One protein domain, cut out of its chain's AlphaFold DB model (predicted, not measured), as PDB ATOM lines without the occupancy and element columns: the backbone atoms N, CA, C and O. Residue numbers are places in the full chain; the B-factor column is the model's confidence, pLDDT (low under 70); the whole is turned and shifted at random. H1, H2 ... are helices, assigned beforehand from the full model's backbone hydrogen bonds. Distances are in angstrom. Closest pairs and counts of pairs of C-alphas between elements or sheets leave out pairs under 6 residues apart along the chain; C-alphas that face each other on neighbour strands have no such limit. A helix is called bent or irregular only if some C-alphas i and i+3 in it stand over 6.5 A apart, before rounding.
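Overview. This is residues 126 to 209 of the 215 residues of an uncharacterized protein of Oscillospiraceae bacterium (UniProt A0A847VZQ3). One long helix, H3, makes the longest axis; H1 meets its first part at a steep corner, and after H3 the chain folds back so that the short helices H4 and H5 pack on H3, H4 on its residues 178 to 182 and H5 on its residues 174 to 178. Residues 126 to 136 of H1 stick out as a free arm, and little H2 packs on H1's later part. The printed part has 84 residues with five named helices, H1 to H5 in order, and no named strand; the class is all helix. It is loose, with a radius of gyration of the C-alphas of 16.6 A, and spans 51 by 31 by 18 A.

Along the chain. Find C-alpha 126 at (-23.443, 3.756, -54.954); from there H1 runs through residues 126 to 146, 31.4 A long. It is irregular: C-alphas 142 and 145 are 7.0 A apart. Next come H2, residues 153 to 157, 6.1 A, and H3, residues 163 to 187, 36.1 A, which ends at C-alpha 187 (-8.265, 43.562, -87.061). H4, residues 196 to 201, is 9.5 A long; H5, residues 203 to 207, is 5.8 A.

Arrangement. Start at the hub, H3. Its residues 163 to 170 touch H1, closest at the C-alphas of Leu 143 and Leu 166, 6.1 A, at a steep tilt of 55 degrees, the same way. H1 touches H2, closest at the C-alphas of Phe 144 and Leu 153, 6.3 A; H2 and H3 are apart. H3 and H4 form a hairpin, opposite ways at a shallow tilt of 23 degrees; the C-alphas of Arg 178 and Val 200 come closest, 6.3 A. H5 touches H3, closest at the C-alphas of Ile 174 and Glu 207, 6.0 A. H4 and H5 only just touch, only at the corner, with 3 pairs of C-alphas within 8 A, closest at Val 200 and Val 206, 6.1 A. Each O i to N i+4 pair is within hydrogen-bond range in H2, H3 and H5, against 13 of 17 in H1 and 1 of 2 in H4.

Size, cuts and confidence. Look to Val 126 and Asn 189 for the two C-alphas farthest apart, 54.0 A. The printed part has no cut and no long link. Residues 189 to 196, of which 196 belongs to H4, have pLDDT under 70.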
ATOM      1  N   VAL A 126     -22.482   3.825 -53.838       96.94
ATOM      2  CA  VAL A 126     -23.443   3.756 -54.954       96.94
ATOM      3  C   VAL A 126     -23.906   5.152 -55.394       96.94
ATOM      4  O   VAL A 126     -24.080   5.415 -56.588       96.94
ATOM      5  N   ARG A 127     -24.121   6.081 -54.453       95.50
ATOM      6  CA  ARG A 127     -24.463   7.478 -54.780       95.50
ATOM      7  C   ARG A 127     -23.303   8.196 -55.470       95.50
ATOM      8  O   ARG A 127     -23.550   8.914 -56.440       95.50
ATOM      9  N   ALA A 128     -22.074   7.996 -54.999       96.19
ATOM     10  CA  ALA A 128     -20.874   8.566 -55.601       96.19
ATOM     11  C   ALA A 128     -20.651   8.028 -57.023       96.19
ATOM     12  O   ALA A 128     -20.465   8.816 -57.944       96.19
ATOM     13  N   GLU A 129     -20.792   6.721 -57.236       96.81
ATOM     14  CA  GLU A 129     -20.686   6.085 -58.553       96.81
ATOM     15  C   GLU A 129     -21.753   6.597 -59.527       96.81
ATOM     16  O   GLU A 129     -21.446   6.938 -60.670       96.81
ATOM     17  N   LYS A 130     -23.011   6.732 -59.079       96.88
ATOM     18  CA  LYS A 130     -24.078   7.335 -59.898       96.88
ATOM     19  C   LYS A 130     -23.760   8.779 -60.279       96.88
ATOM     20  O   LYS A 130     -24.047   9.182 -61.407       96.88
ATOM     21  N   ARG A 131     -23.190   9.557 -59.356       96.00
ATOM     22  CA  ARG A 131     -22.778  10.939 -59.615       96.00
ATOM     23  C   ARG A 131     -21.624  10.993 -60.617       96.00
ATOM     24  O   ARG A 131     -21.763  11.686 -61.618       96.00
ATOM     25  N   ALA A 132     -20.576  10.200 -60.408       96.69
ATOM     26  CA  ALA A 132     -19.433  10.100 -61.312       96.69
ATOM     27  C   ALA A 132     -19.866   9.664 -62.721       96.69
ATOM     28  O   ALA A 132     -19.451  10.248 -63.717       96.69
ATOM     29  N   LYS A 133     -20.786   8.697 -62.822       95.69
ATOM     30  CA  LYS A 133     -21.370   8.285 -64.104       95.69
ATOM     31  C   LYS A 133     -22.121   9.429 -64.789       95.69
ATOM     32  O   LYS A 133     -21.970   9.610 -65.991       95.69
ATOM     33  N   LYS A 134     -22.920  10.199 -64.045       96.00
ATOM     34  CA  LYS A 134     -23.665  11.348 -64.585       96.00
ATOM     35  C   LYS A 134     -22.728  12.467 -65.053       96.00
ATOM     36  O   LYS A 134     -22.996  13.080 -66.081       96.00
ATOM     37  N   GLU A 135     -21.654  12.723 -64.312       95.56
ATOM     38  CA  GLU A 135     -20.612  13.691 -64.679       95.56
ATOM     39  C   GLU A 135     -19.890  13.242 -65.959       95.56
ATOM     40  O   GLU A 135     -19.852  13.997 -66.929       95.56
ATOM     41  N   LEU A 136     -19.476  11.974 -66.038       94.81
ATOM     42  CA  LEU A 136     -18.877  11.395 -67.243       94.81
ATOM     43  C   LEU A 136     -19.829  11.429 -68.453       94.81
ATOM     44  O   LEU A 136     -19.417  11.726 -69.573       94.81
ATOM     45  N   GLU A 137     -21.116  11.123 -68.262       95.31
ATOM     46  CA  GLU A 137     -22.127  11.236 -69.321       95.31
ATOM     47  C   GLU A 137     -22.298  12.686 -69.794       95.31
ATOM     48  O   GLU A 137     -22.456  12.913 -70.995       95.31
ATOM     49  N   ALA A 138     -22.236  13.665 -68.886       94.88
ATOM     50  CA  ALA A 138     -22.307  15.082 -69.225       94.88
ATOM     51  C   ALA A 138     -21.073  15.546 -70.017       94.88
ATOM     52  O   ALA A 138     -21.229  16.226 -71.032       94.88
ATOM     53  N   GLU A 139     -19.868  15.131 -69.620       93.44
ATOM     54  CA  GLU A 139     -18.631  15.399 -70.366       93.44
ATOM     55  C   GLU A 139     -18.684  14.796 -71.768       93.44
ATOM     56  O   GLU A 139     -18.441  15.478 -72.765       93.44
ATOM     57  N   ARG A 140     -19.100  13.528 -71.874       95.12
ATOM     58  CA  ARG A 140     -19.291  12.868 -73.168       95.12
ATOM     59  C   ARG A 140     -20.332  13.593 -74.008       95.12
ATOM     60  O   ARG A 140     -20.126  13.753 -75.207       95.12
ATOM     61  N   ALA A 141     -21.424  14.075 -73.418       94.88
ATOM     62  CA  ALA A 141     -22.456  14.800 -74.152       94.88
ATOM     63  C   ALA A 141     -21.929  16.071 -74.843       94.88
ATOM     64  O   ALA A 141     -22.422  16.410 -75.921       94.88
ATOM     65  N   LEU A 142     -20.891  16.724 -74.305       92.88
ATOM     66  CA  LEU A 142     -20.223  17.855 -74.966       92.88
ATOM     67  C   LEU A 142     -19.524  17.458 -76.275       92.88
ATOM     68  O   LEU A 142     -19.331  18.300 -77.148       92.88
ATOM     69  N   LEU A 143     -19.177  16.180 -76.440       94.69
ATOM     70  CA  LEU A 143     -18.527  15.640 -77.637       94.69
ATOM     71  C   LEU A 143     -19.522  15.277 -78.748       94.69
ATOM     72  O   LEU A 143     -19.131  15.104 -79.903       94.69
ATOM     73  N   PHE A 144     -20.815  15.185 -78.430       93.94
ATOM     74  CA  PHE A 144     -21.865  14.809 -79.383       93.94
ATOM     75  C   PHE A 144     -21.927  15.667 -80.667       93.94
ATOM     76  O   PHE A 144     -22.211  15.107 -81.726       93.94
ATOM     77  N   PRO A 145     -21.645  16.984 -80.645       91.44
ATOM     78  CA  PRO A 145     -21.612  17.799 -81.861       91.44
ATOM     79  C   PRO A 145     -20.437  17.499 -82.806       91.44
ATOM     80  O   PRO A 145     -20.467  17.928 -83.954       91.44
ATOM     81  N   TYR A 146     -19.398  16.799 -82.339       91.00
ATOM     82  CA  TYR A 146     -18.149  16.575 -83.084       91.00
ATOM     83  C   TYR A 146     -18.088  15.217 -83.788       91.00
ATOM     84  O   TYR A 146     -17.106  14.896 -84.456       91.00
ATOM     85  N   GLN A 147     -19.135  14.410 -83.655       87.81
ATOM     86  CA  GLN A 147     -19.262  13.118 -84.318       87.81
ATOM     87  C   GLN A 147     -20.314  13.175 -85.432       87.81
ATOM     88  O   GLN A 147     -21.242  13.972 -85.380       87.81
ATOM     89  N   MET A 148     -20.191  12.282 -86.417       84.06
ATOM     90  CA  MET A 148     -21.060  12.252 -87.609       84.06
ATOM     91  C   MET A 148     -21.931  10.986 -87.704       84.06
ATOM     92  O   MET A 148     -22.713  10.831 -88.635       84.06
ATOM     93  N   LYS A 149     -21.769  10.035 -86.778       89.31
ATOM     94  CA  LYS A 149     -22.314   8.671 -86.872       89.31
ATOM     95  C   LYS A 149     -23.719   8.539 -86.281       89.31
ATOM     96  O   LYS A 149     -24.563   7.829 -86.821       89.31
ATOM     97  N   TYR A 150     -23.960   9.170 -85.141       92.31
ATOM     98  CA  TYR A 150     -25.173   9.023 -84.348       92.31
ATOM     99  C   TYR A 150     -26.065  10.249 -84.506       92.31
ATOM    100  O   TYR A 150     -25.623  11.382 -84.342       92.31
ATOM    101  N   LYS A 151     -27.352  10.004 -84.770       92.12
ATOM    102  CA  LYS A 151     -28.367  11.056 -84.940       92.12
ATOM    103  C   LYS A 151     -28.888  11.622 -83.618       92.12
ATOM    104  O   LYS A 151     -29.464  12.701 -83.598       92.12
ATOM    105  N   THR A 152     -28.734  10.884 -82.518       94.88
ATOM    106  CA  THR A 152     -29.265  11.266 -81.203       94.88
ATOM    107  C   THR A 152     -28.191  11.149 -80.133       94.88
ATOM    108  O   THR A 152     -27.367  10.232 -80.173       94.88
ATOM    109  N   LEU A 153     -28.248  12.034 -79.132       93.38
ATOM    110  CA  LEU A 153     -27.345  11.996 -77.979       93.38
ATOM    111  C   LEU A 153     -27.412  10.639 -77.268       93.38
ATOM    112  O   LEU A 153     -26.392  10.062 -76.909       93.38
ATOM    113  N   ARG A 154     -28.616  10.077 -77.129       94.44
ATOM    114  CA  ARG A 154     -28.810   8.759 -76.518       94.44
ATOM    115  C   ARG A 154     -28.154   7.635 -77.322       94.44
ATOM    116  O   ARG A 154     -27.591   6.723 -76.727       94.44
ATOM    117  N   GLY A 155     -28.227   7.678 -78.654       94.12
ATOM    118  CA  GLY A 155     -27.541   6.706 -79.510       94.12
ATOM    119  C   GLY A 155     -26.022   6.837 -79.420       94.12
ATOM    120  O   GLY A 155     -25.323   5.833 -79.388       94.12
ATOM    121  N   PHE A 156     -25.529   8.068 -79.306       95.81
ATOM    122  CA  PHE A 156     -24.116   8.369 -79.123       95.81
ATOM    123  C   PHE A 156     -23.564   7.879 -77.777       95.81
ATOM    124  O   PHE A 156     -22.545   7.196 -77.755       95.81
ATOM    125  N   LEU A 157     -24.240   8.172 -76.661       94.38
ATOM    126  CA  LEU A 157     -23.784   7.774 -75.321       94.38
ATOM    127  C   LEU A 157     -23.782   6.252 -75.112       94.38
ATOM    128  O   LEU A 157     -22.968   5.744 -74.351       94.38
ATOM    129  N   ASN A 158     -24.672   5.529 -75.798       93.44
ATOM    130  CA  ASN A 158     -24.754   4.064 -75.728       93.44
ATOM    131  C   ASN A 158     -23.989   3.355 -76.858       93.44
ATOM    132  O   ASN A 158     -23.966   2.126 -76.922       93.44
ATOM    133  N   GLY A 159     -23.435   4.113 -77.800       92.12
ATOM    134  CA  GLY A 159     -22.802   3.580 -78.994       92.12
ATOM    135  C   GLY A 159     -21.341   3.201 -78.776       92.12
ATOM    136  O   GLY A 159     -20.692   3.627 -77.826       92.12
ATOM    137  N   LYS A 160     -20.772   2.456 -79.730       92.44
ATOM    138  CA  LYS A 160     -19.312   2.319 -79.838       92.44
ATOM    139  C   LYS A 160     -18.747   3.645 -80.347       92.44
ATOM    140  O   LYS A 160     -18.940   3.974 -81.527       92.44
ATOM    141  N   VAL A 161     -18.144   4.407 -79.442       93.06
ATOM    142  CA  VAL A 161     -17.560   5.733 -79.662       93.06
ATOM    143  C   VAL A 161     -16.150   5.738 -79.089       93.06
ATOM    144  O   VAL A 161     -15.932   5.270 -77.977       93.06
ATOM    145  N   ASP A 162     -15.222   6.298 -79.852       94.94
ATOM    146  CA  ASP A 162     -13.890   6.649 -79.377       94.94
ATOM    147  C   ASP A 162     -13.946   8.080 -78.820       94.94
ATOM    148  O   ASP A 162     -13.981   9.056 -79.575       94.94
ATOM    149  N   TYR A 163     -14.098   8.190 -77.499       94.19
ATOM    150  CA  TYR A 163     -14.272   9.481 -76.832       94.19
ATOM    151  C   TYR A 163     -12.977  10.290 -76.793       94.19
ATOM    152  O   TYR A 163     -13.050  11.509 -76.911       94.19
ATOM    153  N   ASP A 164     -11.820   9.632 -76.715       94.62
ATOM    154  CA  ASP A 164     -10.517  10.300 -76.670       94.62
ATOM    155  C   ASP A 164     -10.243  10.999 -78.002       94.62
ATOM    156  O   ASP A 164      -9.926  12.189 -78.049       94.62
ATOM    157  N   LYS A 165     -10.509  10.303 -79.114       94.56
ATOM    158  CA  LYS A 165     -10.418  10.908 -80.445       94.56
ATOM    159  C   LYS A 165     -11.371  12.091 -80.612       94.56
ATOM    160  O   LYS A 165     -11.007  13.092 -81.225       94.56
ATOM    161  N   LEU A 166     -12.602  11.995 -80.107       94.50
ATOM    162  CA  LEU A 166     -13.561  13.100 -80.203       94.50
ATOM    163  C   LEU A 166     -13.208  14.278 -79.295       94.50
ATOM    164  O   LEU A 166     -13.469  15.419 -79.677       94.50
ATOM    165  N   ALA A 167     -12.612  14.023 -78.131       95.00
ATOM    166  CA  ALA A 167     -12.088  15.065 -77.260       95.00
ATOM    167  C   ALA A 167     -10.990  15.867 -77.973       95.00
ATOM    168  O   ALA A 167     -11.030  17.097 -77.958       95.00
ATOM    169  N   GLU A 168     -10.098  15.187 -78.696       95.50
ATOM    170  CA  GLU A 168      -9.059  15.832 -79.504       95.50
ATOM    171  C   GLU A 168      -9.654  16.655 -80.660       95.50
ATOM    172  O   GLU A 168      -9.267  17.802 -80.890       95.50
ATOM    173  N   VAL A 169     -10.666  16.124 -81.358       94.31
ATOM    174  CA  VAL A 169     -11.388  16.873 -82.406       94.31
ATOM    175  C   VAL A 169     -12.046  18.131 -81.833       94.31
ATOM    176  O   VAL A 169     -11.955  19.199 -82.441       94.31
ATOM    177  N   ARG A 170     -12.691  18.026 -80.665       94.00
ATOM    178  CA  ARG A 170     -13.301  19.169 -79.975       94.00
ATOM    179  C   ARG A 170     -12.254  20.219 -79.618       94.00
ATOM    180  O   ARG A 170     -12.468  21.395 -79.904       94.00
ATOM    181  N   LYS A 171     -11.134  19.800 -79.030       94.44
ATOM    182  CA  LYS A 171     -10.034  20.687 -78.644       94.44
ATOM    183  C   LYS A 171      -9.500  21.465 -79.848       94.44
ATOM    184  O   LYS A 171      -9.514  22.692 -79.824       94.44
ATOM    185  N   ASN A 172      -9.165  20.770 -80.933       94.50
ATOM    186  CA  ASN A 172      -8.665  21.393 -82.160       94.50
ATOM    187  C   ASN A 172      -9.677  22.372 -82.776       94.50
ATOM    188  O   ASN A 172      -9.301  23.444 -83.252       94.50
ATOM    189  N   ALA A 173     -10.972  22.047 -82.746       93.00
ATOM    190  CA  ALA A 173     -12.017  22.938 -83.246       93.00
ATOM    191  C   ALA A 173     -12.152  24.214 -82.395       93.00
ATOM    192  O   ALA A 173     -12.304  25.306 -82.947       93.00
ATOM    193  N   ILE A 174     -12.073  24.089 -81.066       93.12
ATOM    194  CA  ILE A 174     -12.089  25.228 -80.140       93.12
ATOM    195  C   ILE A 174     -10.845  26.095 -80.344       93.12
ATOM    196  O   ILE A 174     -10.983  27.304 -80.488       93.12
ATOM    197  N   GLU A 175      -9.651  25.507 -80.402       93.88
ATOM    198  CA  GLU A 175      -8.397  26.246 -80.605       93.88
ATOM    199  C   GLU A 175      -8.387  26.998 -81.938       93.88
ATOM    200  O   GLU A 175      -8.075  28.190 -81.973       93.88
ATOM    201  N   THR A 176      -8.835  26.348 -83.014       93.62
ATOM    202  CA  THR A 176      -8.970  26.980 -84.334       93.62
ATOM    203  C   THR A 176      -9.932  28.167 -84.277       93.62
ATOM    204  O   THR A 176      -9.590  29.276 -84.686       93.62
ATOM    205  N   LYS A 177     -11.128  27.972 -83.704       92.50
ATOM    206  CA  LYS A 177     -12.130  29.040 -83.606       92.50
ATOM    207  C   LYS A 177     -11.677  30.176 -82.693       92.50
ATOM    208  O   LYS A 177     -11.978  31.338 -82.959       92.50
ATOM    209  N   ARG A 178     -10.949  29.853 -81.625       92.62
ATOM    210  CA  ARG A 178     -10.340  30.827 -80.719       92.62
ATOM    211  C   ARG A 178      -9.346  31.706 -81.474       92.62
ATOM    212  O   ARG A 178      -9.443  32.923 -81.370       92.62
ATOM    213  N   ALA A 179      -8.455  31.109 -82.266       91.00
ATOM    214  CA  ALA A 179      -7.496  31.846 -83.085       91.00
ATOM    215  C   ALA A 179      -8.190  32.760 -84.110       91.00
ATOM    216  O   ALA A 179      -7.842  33.935 -84.203       91.00
ATOM    217  N   GLU A 180      -9.228  32.271 -84.802       90.06
ATOM    218  CA  GLU A 180     -10.027  33.090 -85.730       90.06
ATOM    219  C   GLU A 180     -10.664  34.306 -85.043       90.06
ATOM    220  O   GLU A 180     -10.663  35.404 -85.597       90.06
ATOM    221  N   LEU A 181     -11.226  34.125 -83.840       88.56
ATOM    222  CA  LEU A 181     -11.840  35.220 -83.083       88.56
ATOM    223  C   LEU A 181     -10.801  36.257 -82.653       88.56
ATOM    224  O   LEU A 181     -11.047  37.450 -82.807       88.56
ATOM    225  N   ILE A 182      -9.638  35.806 -82.170       86.38
ATOM    226  CA  ILE A 182      -8.516  36.685 -81.810       86.38
ATOM    227  C   ILE A 182      -8.072  37.502 -83.024       86.38
ATOM    228  O   ILE A 182      -7.969  38.725 -82.939       86.38
ATOM    229  N   GLU A 183      -7.850  36.854 -84.169       87.44
ATOM    230  CA  GLU A 183      -7.439  37.529 -85.399       87.44
ATOM    231  C   GLU A 183      -8.481  38.562 -85.855       87.44
ATOM    232  O   GLU A 183      -8.133  39.703 -86.163       87.44
ATOM    233  N   GLN A 184      -9.766  38.191 -85.865       85.38
ATOM    234  CA  GLN A 184     -10.853  39.100 -86.228       85.38
ATOM    235  C   GLN A 184     -10.885  40.322 -85.312       85.38
ATOM    236  O   GLN A 184     -10.928  41.448 -85.797       85.38
ATOM    237  N   TRP A 185     -10.838  40.129 -83.998       83.25
ATOM    238  CA  TRP A 185     -10.960  41.231 -83.045       83.25
ATOM    239  C   TRP A 185      -9.744  42.152 -83.045       83.25
ATOM    240  O   TRP A 185      -9.901  43.366 -82.921       83.25
ATOM    241  N   THR A 186      -8.559  41.592 -83.301       80.69
ATOM    242  CA  THR A 186      -7.329  42.369 -83.497       80.69
ATOM    243  C   THR A 186      -7.453  43.272 -84.729       80.69
ATOM    244  O   THR A 186      -7.117  44.451 -84.666       80.69
ATOM    245  N   LYS A 187      -8.017  42.767 -85.840       81.06
ATOM    246  CA  LYS A 187      -8.265  43.562 -87.061       81.06
ATOM    247  C   LYS A 187      -9.262  44.704 -86.854       81.06
ATOM    248  O   LYS A 187      -9.152  45.724 -87.526       81.06
ATOM    249  N   PHE A 188     -10.215  44.552 -85.935       75.06
ATOM    250  CA  PHE A 188     -11.184  45.601 -85.588       75.06
ATOM    251  C   PHE A 188     -10.669  46.595 -84.533       75.06
ATOM    252  O   PHE A 188     -11.443  47.429 -84.072       75.06
ATOM    253  N   ASN A 189      -9.379  46.536 -84.172       67.12
ATOM    254  CA  ASN A 189      -8.747  47.422 -83.190       67.12
ATOM    255  C   ASN A 189      -9.454  47.405 -81.815       67.12
ATOM    256  O   ASN A 189      -9.470  48.406 -81.099       67.12
ATOM    257  N   LEU A 190     -10.072  46.269 -81.461       64.38
ATOM    258  CA  LEU A 190     -10.678  46.068 -80.148       64.38
ATOM    259  C   LEU A 190      -9.562  45.894 -79.116       64.38
ATOM    260  O   LEU A 190      -8.778  44.950 -79.206       64.38
ATOM    261  N   ASP A 191      -9.511  46.800 -78.141       61.66
ATOM    262  CA  ASP A 191      -8.490  46.828 -77.092       61.66
ATOM    263  C   ASP A 191      -8.375  45.463 -76.369       61.66
ATOM    264  O   ASP A 191      -9.376  44.985 -75.824       61.66
ATOM    265  N   PRO A 192      -7.182  44.829 -76.351       60.47
ATOM    266  CA  PRO A 192      -6.865  43.612 -75.593       60.47
ATOM    267  C   PRO A 192      -7.197  43.649 -74.097       60.47
ATOM    268  O   PRO A 192      -7.353  42.595 -73.485       60.47
ATOM    269  N   SER A 193      -7.302  44.842 -73.505       59.28
ATOM    270  CA  SER A 193      -7.662  45.044 -72.096       59.28
ATOM    271  C   SER A 193      -9.173  45.009 -71.828       59.28
ATOM    272  O   SER A 193      -9.594  44.999 -70.673       59.28
ATOM    273  N   HIS A 194     -10.002  44.962 -72.874       63.38
ATOM    274  CA  HIS A 194     -11.454  44.898 -72.745       63.38
ATOM    275  C   HIS A 194     -11.906  43.500 -72.285       63.38
ATOM    276  O   HIS A 194     -11.455  42.496 -72.836       63.38
ATOM    277  N   ASP A 195     -12.897  43.427 -71.382       64.69
ATOM    278  CA  ASP A 195     -13.491  42.189 -70.822       64.69
ATOM    279  C   ASP A 195     -13.836  41.096 -71.855       64.69
ATOM    280  O   ASP A 195     -13.900  39.906 -71.540       64.69
ATOM    281  N   ASN A 196     -14.025  41.483 -73.119       65.19
ATOM    282  CA  ASN A 196     -14.282  40.574 -74.225       65.19
ATOM    283  C   ASN A 196     -13.142  39.554 -74.401       65.19
ATOM    284  O   ASN A 196     -13.404  38.398 -74.737       65.19
ATOM    285  N   TRP A 197     -11.887  39.933 -74.142       70.00
ATOM    286  CA  TRP A 197     -10.720  39.059 -74.291       70.00
ATOM    287  C   TRP A 197     -10.654  37.947 -73.240       70.00
ATOM    288  O   TRP A 197     -10.173  36.850 -73.536       70.00
ATOM    289  N   GLU A 198     -11.232  38.162 -72.055       77.38
ATOM    290  CA  GLU A 198     -11.426  37.093 -71.067       77.38
ATOM    291  C   GLU A 198     -12.437  36.052 -71.562       77.38
ATOM    292  O   GLU A 198     -12.283  34.853 -71.318       77.38
ATOM    293  N   TRP A 199     -13.442  36.461 -72.341       79.56
ATOM    294  CA  TRP A 199     -14.432  35.524 -72.874       79.56
ATOM    295  C   TRP A 199     -13.834  34.546 -73.881       79.56
ATOM    296  O   TRP A 199     -14.251  33.391 -73.938       79.56
ATOM    297  N   VAL A 200     -12.818  34.961 -74.634       82.06
ATOM    298  CA  VAL A 200     -12.127  34.099 -75.606       82.06
ATOM    299  C   VAL A 200     -11.351  32.969 -74.919       82.06
ATOM    300  O   VAL A 200     -11.166  31.900 -75.509       82.06
ATOM    301  N   LYS A 201     -10.980  33.135 -73.643       83.56
ATOM    302  CA  LYS A 201     -10.397  32.062 -72.824       83.56
ATOM    303  C   LYS A 201     -11.426  31.000 -72.426       83.56
ATOM    304  O   LYS A 201     -11.053  29.869 -72.138       83.56
ATOM    305  N   SER A 202     -12.722  31.317 -72.452       89.44
ATOM    306  CA  SER A 202     -13.786  30.364 -72.133       89.44
ATOM    307  C   SER A 202     -14.090  29.440 -73.313       89.44
ATOM    308  O   SER A 202     -14.601  29.872 -74.348       89.44
ATOM    309  N   ASP A 203     -13.867  28.138 -73.132       89.38
ATOM    310  CA  ASP A 203     -14.242  27.112 -74.115       89.38
ATOM    311  C   ASP A 203     -15.721  27.203 -74.496       89.38
ATOM    312  O   ASP A 203     -16.054  27.171 -75.675       89.38
ATOM    313  N   LYS A 204     -16.614  27.409 -73.519       88.06
ATOM    314  CA  LYS A 204     -18.062  27.535 -73.752       88.06
ATOM    315  C   LYS A 204     -18.395  28.710 -74.676       88.06
ATOM    316  O   LYS A 204     -19.263  28.596 -75.541       88.06
ATOM    317  N   PHE A 205     -17.728  29.847 -74.489       88.75
ATOM    318  CA  PHE A 205     -17.951  31.040 -75.306       88.75
ATOM    319  C   PHE A 205     -17.493  30.840 -76.754       88.75
ATOM    320  O   PHE A 205     -18.215  31.221 -77.683       88.75
ATOM    321  N   VAL A 206     -16.310  30.247 -76.937       88.50
ATOM    322  CA  VAL A 206     -15.743  29.948 -78.259       88.50
ATOM    323  C   VAL A 206     -16.583  28.886 -78.968       88.50
ATOM    324  O   VAL A 206     -16.947  29.045 -80.131       88.50
ATOM    325  N   GLU A 207     -16.966  27.838 -78.246       87.94
ATOM    326  CA  GLU A 207     -17.719  26.696 -78.755       87.94
ATOM    327  C   GLU A 207     -19.111  27.083 -79.282       87.94
ATOM    328  O   GLU A 207     -19.543  26.573 -80.316       87.94
ATOM    329  N   ASN A 208     -19.778  28.054 -78.647       87.50
ATOM    330  CA  ASN A 208     -21.047  28.617 -79.128       87.50
ATOM    331  C   ASN A 208     -20.930  29.365 -80.471       87.50
ATOM    332  O   ASN A 208     -21.949  29.641 -81.103       87.50
ATOM    333  N   ARG A 209     -19.713  29.714 -80.904       87.19
ATOM    334  CA  ARG A 209     -19.428  30.424 -82.165       87.19
ATOM    335  C   ARG A 209     -18.865  29.517 -83.253       87.19
ATOM    336  O   ARG A 209     -18.578  29.992 -84.352       87.19
TER     337      ARG A 209